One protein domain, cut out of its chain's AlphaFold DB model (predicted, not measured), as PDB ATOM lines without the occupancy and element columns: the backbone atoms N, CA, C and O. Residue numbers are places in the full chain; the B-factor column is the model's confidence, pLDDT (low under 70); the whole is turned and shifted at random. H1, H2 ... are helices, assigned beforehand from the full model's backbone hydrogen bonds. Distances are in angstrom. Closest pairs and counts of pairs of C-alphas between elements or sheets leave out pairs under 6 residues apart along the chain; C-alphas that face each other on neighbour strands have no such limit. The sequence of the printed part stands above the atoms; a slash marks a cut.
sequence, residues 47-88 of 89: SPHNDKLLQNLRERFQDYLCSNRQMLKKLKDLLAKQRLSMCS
ATOM      1  N   SER A  47     -10.838 -49.945  13.408       81.00
ATOM      2  CA  SER A  47      -9.875 -50.077  12.313       81.00
ATOM      3  C   SER A  47      -8.456 -49.679  12.759       81.00
ATOM      4  O   SER A  47      -8.302 -48.688  13.479       81.00
ATOM      5  N   PRO A  48      -7.408 -50.385  12.292       72.44
ATOM      6  CA  PRO A  48      -6.018 -50.157  12.697       72.44
ATOM      7  C   PRO A  48      -5.417 -48.807  12.267       72.44
ATOM      8  O   PRO A  48      -4.328 -48.474  12.717       72.44
ATOM      9  N   HIS A  49      -6.107 -48.009  11.448       78.69
ATOM     10  CA  HIS A  49      -5.598 -46.738  10.906       78.69
ATOM     11  C   HIS A  49      -6.101 -45.502  11.670       78.69
ATOM     12  O   HIS A  49      -6.303 -44.438  11.087       78.69
ATOM     13  N   ASN A  50      -6.368 -45.641  12.971       84.25
ATOM     14  CA  ASN A  50      -6.867 -44.550  13.804       84.25
ATOM     15  C   ASN A  50      -5.798 -44.082  14.803       84.25
ATOM     16  O   ASN A  50      -5.854 -44.393  15.995       84.25
ATOM     17  N   ASP A  51      -4.826 -43.306  14.319       87.12
ATOM     18  CA  ASP A  51      -3.730 -42.768  15.142       87.12
ATOM     19  C   ASP A  51      -4.239 -41.909  16.306       87.12
ATOM     20  O   ASP A  51      -3.702 -41.954  17.413       87.12
ATOM     21  N   LYS A  52      -5.338 -41.179  16.087       90.50
ATOM     22  CA  LYS A  52      -5.978 -40.360  17.121       90.50
ATOM     23  C   LYS A  52      -6.518 -41.215  18.269       90.50
ATOM     24  O   LYS A  52      -6.399 -40.830  19.429       90.50
ATOM     25  N   LEU A  53      -7.078 -42.386  17.969       92.81
ATOM     26  CA  LEU A  53      -7.517 -43.343  18.987       92.81
ATOM     27  C   LEU A  53      -6.333 -43.846  19.818       92.81
ATOM     28  O   LEU A  53      -6.431 -43.882  21.044       92.81
ATOM     29  N   LEU A  54      -5.201 -44.167  19.185       92.00
ATOM     30  CA  LEU A  54      -3.994 -44.594  19.900       92.00
ATOM     31  C   LEU A  54      -3.424 -43.476  20.780       92.00
ATOM     32  O   LEU A  54      -3.033 -43.735  21.921       92.00
ATOM     33  N   GLN A  55      -3.415 -42.238  20.282       94.31
ATOM     34  CA  GLN A  55      -3.003 -41.070  21.058       94.31
ATOM     35  C   GLN A  55      -3.895 -40.878  22.292       94.31
ATOM     36  O   GLN A  55      -3.378 -40.803  23.405       94.31
ATOM     37  N   ASN A  56      -5.218 -40.891  22.119       94.50
ATOM     38  CA  ASN A  56      -6.167 -40.740  23.225       94.50
ATOM     39  C   ASN A  56      -5.998 -41.850  24.274       94.50
ATOM     40  O   ASN A  56      -5.970 -41.585  25.475       94.50
ATOM     41  N   LEU A  57      -5.843 -43.106  23.836       94.75
ATOM     42  CA  LEU A  57      -5.587 -44.230  24.740       94.75
ATOM     43  C   LEU A  57      -4.287 -44.025  25.527       94.75
ATOM     44  O   LEU A  57      -4.258 -44.248  26.738       94.75
ATOM     45  N   ARG A  58      -3.221 -43.560  24.868       94.69
ATOM     46  CA  ARG A  58      -1.943 -43.261  25.525       94.69
ATOM     47  C   ARG A  58      -2.088 -42.167  26.580       94.69
ATOM     48  O   ARG A  58      -1.592 -42.350  27.693       94.69
ATOM     49  N   GLU A  59      -2.749 -41.063  26.249       95.81
ATOM     50  CA  GLU A  59      -2.973 -39.938  27.165       95.81
ATOM     51  C   GLU A  59      -3.736 -40.389  28.415       95.81
ATOM     52  O   GLU A  59      -3.279 -40.154  29.529       95.81
ATOM     53  N   ARG A  60      -4.795 -41.190  28.257       94.88
ATOM     54  CA  ARG A  60      -5.548 -41.730  29.401       94.88
ATOM     55  C   ARG A  60      -4.716 -42.597  30.340       94.88
ATOM     56  O   ARG A  60      -4.877 -42.530  31.561       94.88
ATOM     57  N   PHE A  61      -3.832 -43.431  29.796       93.00
ATOM     58  CA  PHE A  61      -2.914 -44.221  30.621       93.00
ATOM     59  C   PHE A  61      -1.880 -43.333  31.312       93.00
ATOM     60  O   PHE A  61      -1.556 -43.571  32.476       93.00
ATOM     61  N   GLN A  62      -1.380 -42.306  30.624       93.00
ATOM     62  CA  GLN A  62      -0.461 -41.336  31.205       93.00
ATOM     63  C   GLN A  62      -1.114 -40.578  32.365       93.00
ATOM     64  O   GLN A  62      -0.519 -40.497  33.438       93.00
ATOM     65  N   ASP A  63      -2.345 -40.104  32.192       93.31
ATOM     66  CA  ASP A  63      -3.101 -39.406  33.233       93.31
ATOM     67  C   ASP A  63      -3.334 -40.303  34.447       93.31
ATOM     68  O   ASP A  63      -3.073 -39.897  35.580       93.31
ATOM     69  N   TYR A  64      -3.725 -41.563  34.230       91.88
ATOM     70  CA  TYR A  64      -3.847 -42.537  35.314       91.88
ATOM     71  C   TYR A  64      -2.523 -42.728  36.067       91.88
ATOM     72  O   TYR A  64      -2.507 -42.703  37.299       91.88
ATOM     73  N   LEU A  65      -1.401 -42.868  35.359       87.88
ATOM     74  CA  LEU A  65      -0.084 -43.019  35.982       87.88
ATOM     75  C   LEU A  65       0.347 -41.768  36.762       87.88
ATOM     76  O   LEU A  65       0.902 -41.887  37.856       87.88
ATOM     77  N   CYS A  66       0.079 -40.583  36.220       88.00
ATOM     78  CA  CYS A  66       0.448 -39.300  36.815       88.00
ATOM     79  C   CYS A  66      -0.495 -38.855  37.944       88.00
ATOM     80  O   CYS A  66      -0.078 -38.073  38.798       88.00
ATOM     81  N   SER A  67      -1.720 -39.389  38.001       90.19
ATOM     82  CA  SER A  67      -2.713 -39.075  39.041       90.19
ATOM     83  C   SER A  67      -2.242 -39.423  40.457       90.19
ATOM     84  O   SER A  67      -2.663 -38.800  41.430       90.19
ATOM     85  N   ASN A  68      -1.327 -40.392  40.591       88.56
ATOM     86  CA  ASN A  68      -0.787 -40.829  41.870       88.56
ATOM     87  C   ASN A  68       0.749 -40.842  41.846       88.56
ATOM     88  O   ASN A  68       1.386 -41.795  41.390       88.56
ATOM     89  N   ARG A  69       1.361 -39.802  42.429       89.38
ATOM     90  CA  ARG A  69       2.829 -39.673  42.509       89.38
ATOM     91  C   ARG A  69       3.507 -40.852  43.213       89.38
ATOM     92  O   ARG A  69       4.616 -41.221  42.834       89.38
ATOM     93  N   GLN A  70       2.865 -41.451  44.220       89.31
ATOM     94  CA  GLN A  70       3.427 -42.606  44.928       89.31
ATOM     95  C   GLN A  70       3.440 -43.847  44.030       89.31
ATOM     96  O   GLN A  70       4.434 -44.573  43.992       89.31
ATOM     97  N   MET A  71       2.370 -44.054  43.257       86.31
ATOM     98  CA  MET A  71       2.297 -45.127  42.265       86.31
ATOM     99  C   MET A  71       3.362 -44.951  41.180       86.31
ATOM    100  O   MET A  71       4.059 -45.911  40.855       86.31
ATOM    101  N   LEU A  72       3.550 -43.725  40.679       90.06
ATOM    102  CA  LEU A  72       4.583 -43.422  39.689       90.06
ATOM    103  C   LEU A  72       5.996 -43.689  40.227       90.06
ATOM    104  O   LEU A  72       6.816 -44.283  39.527       90.06
ATOM    105  N   LYS A  73       6.281 -43.287  41.473       92.38
ATOM    106  CA  LYS A  73       7.565 -43.578  42.127       92.38
ATOM    107  C   LYS A  73       7.790 -45.088  42.239       92.38
ATOM    108  O   LYS A  73       8.807 -45.585  41.766       92.38
ATOM    109  N   LYS A  74       6.798 -45.826  42.750       91.12
ATOM    110  CA  LYS A  74       6.853 -47.290  42.863       91.12
ATOM    111  C   LYS A  74       7.074 -47.967  41.507       91.12
ATOM    112  O   LYS A  74       7.845 -48.917  41.423       91.12
ATOM    113  N   LEU A  75       6.419 -47.488  40.449       90.38
ATOM    114  CA  LEU A  75       6.601 -48.014  39.096       90.38
ATOM    115  C   LEU A  75       8.041 -47.813  38.606       90.38
ATOM    116  O   LEU A  75       8.638 -48.757  38.095       90.38
ATOM    117  N   LYS A  76       8.617 -46.619  38.795       91.50
ATOM    118  CA  LYS A  76      10.022 -46.347  38.446       91.50
ATOM    119  C   LYS A  76      10.980 -47.277  39.192       91.50
ATOM    120  O   LYS A  76      11.872 -47.844  38.567       91.50
ATOM    121  N   ASP A  77      10.748 -47.496  40.486       94.44
ATOM    122  CA  ASP A  77      11.566 -48.401  41.300       94.44
ATOM    123  C   ASP A  77      11.467 -49.857  40.809       94.44
ATOM    124  O   ASP A  77      12.478 -50.555  40.710       94.44
ATOM    125  N   LEU A  78      10.262 -50.323  40.457       92.81
ATOM    126  CA  LEU A  78      10.053 -51.662  39.892       92.81
ATOM    127  C   LEU A  78      10.748 -51.827  38.533       92.81
ATOM    128  O   LEU A  78      11.381 -52.855  38.299       92.81
ATOM    129  N   LEU A  79      10.683 -50.815  37.665       92.00
ATOM    130  CA  LEU A  79      11.366 -50.824  36.368       92.00
ATOM    131  C   LEU A  79      12.894 -50.842  36.522       92.00
ATOM    132  O   LEU A  79      13.574 -51.554  35.786       92.00
ATOM    133  N   ALA A  80      13.442 -50.102  37.492       93.44
ATOM    134  CA  ALA A  80      14.872 -50.132  37.798       93.44
ATOM    135  C   ALA A  80      15.320 -51.526  38.271       93.44
ATOM    136  O   ALA A  80      16.307 -52.059  37.766       93.44
ATOM    137  N   LYS A  81      14.551 -52.160  39.169       92.56
ATOM    138  CA  LYS A  81      14.808 -53.540  39.619       92.56
ATOM    139  C   LYS A  81      14.732 -54.549  38.474       92.56
ATOM    140  O   LYS A  81      15.594 -55.417  38.374       92.56
ATOM    141  N   GLN A  82      13.733 -54.422  37.599       90.94
ATOM    142  CA  GLN A  82      13.593 -55.291  36.430       90.94
ATOM    143  C   GLN A  82      14.804 -55.169  35.496       90.94
ATOM    144  O   GLN A  82      15.336 -56.184  35.062       90.94
ATOM    145  N   ARG A  83      15.273 -53.943  35.223       90.56
ATOM    146  CA  ARG A  83      16.479 -53.706  34.412       90.56
ATOM    147  C   ARG A  83      17.711 -54.383  35.005       90.56
ATOM    148  O   ARG A  83      18.392 -55.102  34.287       90.56
ATOM    149  N   LEU A  84      17.954 -54.212  36.306       90.75
ATOM    150  CA  LEU A  84      19.077 -54.868  36.984       90.75
ATOM    151  C   LEU A  84      18.988 -56.395  36.875       90.75
ATOM    152  O   LEU A  84      19.966 -57.033  36.504       90.75
ATOM    153  N   SER A  85      17.805 -56.975  37.112       89.50
ATOM    154  CA  SER A  85      17.597 -58.424  37.008       89.50
ATOM    155  C   SER A  85      17.845 -58.977  35.601       89.50
ATOM    156  O   SER A  85      18.295 -60.109  35.484       89.50
ATOM    157  N   MET A  86      17.535 -58.215  34.547       83.94
ATOM    158  CA  MET A  86      17.736 -58.648  33.155       83.94
ATOM    159  C   MET A  86      19.178 -58.455  32.670       83.94
ATOM    160  O   MET A  86      19.611 -59.167  31.775       83.94
ATOM    161  N   CYS A  87      19.914 -57.504  33.246       74.50
ATOM    162  CA  CYS A  87      21.315 -57.229  32.913       74.50
ATOM    163  C   CYS A  87      22.319 -58.025  33.769       74.50
ATOM    164  O   CYS A  87      23.515 -57.796  33.650       74.50
ATOM    165  N   SER A  88      21.849 -58.917  34.645       59.56
ATOM    166  CA  SER A  88      22.694 -59.768  35.502       59.56
ATOM    167  C   SER A  88      23.029 -61.123  34.849       59.56
ATOM    168  O   SER A  88      23.230 -62.105  35.560       59.56
TER     169      SER A  88
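Overview. This is residues 47 to 88 of the 89 residues of an uncharacterized protein of Manihot esculenta (UniProt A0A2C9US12). Two helices of similar length, H2 and H1, meet near their ends in a wide, open V, with a tight link at the point and the far ends standing free. Short tails, residues 47 to 50 and 87 to 88, run on from the two tips. The printed part has 42 residues with two named helices, H1 then H2, and no named strand, an all helix class. It is extended, with a radius of gyration of the C-alphas of 14.6 A, and flat, spanning 41 by 25 by 8 A.

Along the chain. H2, the longest helix, holds residues 69 to 86 and is 25.9 A long, from C-alpha 69 at (2.829, -39.673, 42.509) to C-alpha 86 at (17.736, -58.648, 33.155). H1 holds residues 51 to 66, 22.3 A long, and begins with C-alpha 51 at (-3.730, -42.768, 15.142).

Arrangement. H2 and H1 only just touch, only at the corner by their link, with 3 pairs of C-alphas within 8 A. H2 touches H1 with residues 71 to 72 alone, and H1 touches H2 with residues 65 to 66 alone; the closest C-alphas of the two helices, those of Leu 72 and Leu 65, are 6.0 A apart. Their lines are about perpendicular, at 77 degrees. In H1 and H2 every O i to N i+4 pair is within hydrogen-bond range.

Size, cuts and confidence. The C-alphas farthest apart, those of Ser 47 and Ser 88, are 41.1 A apart. The printed part has no cut. Mean pLDDT of the printed part is 89.0; residue 88 is under 70.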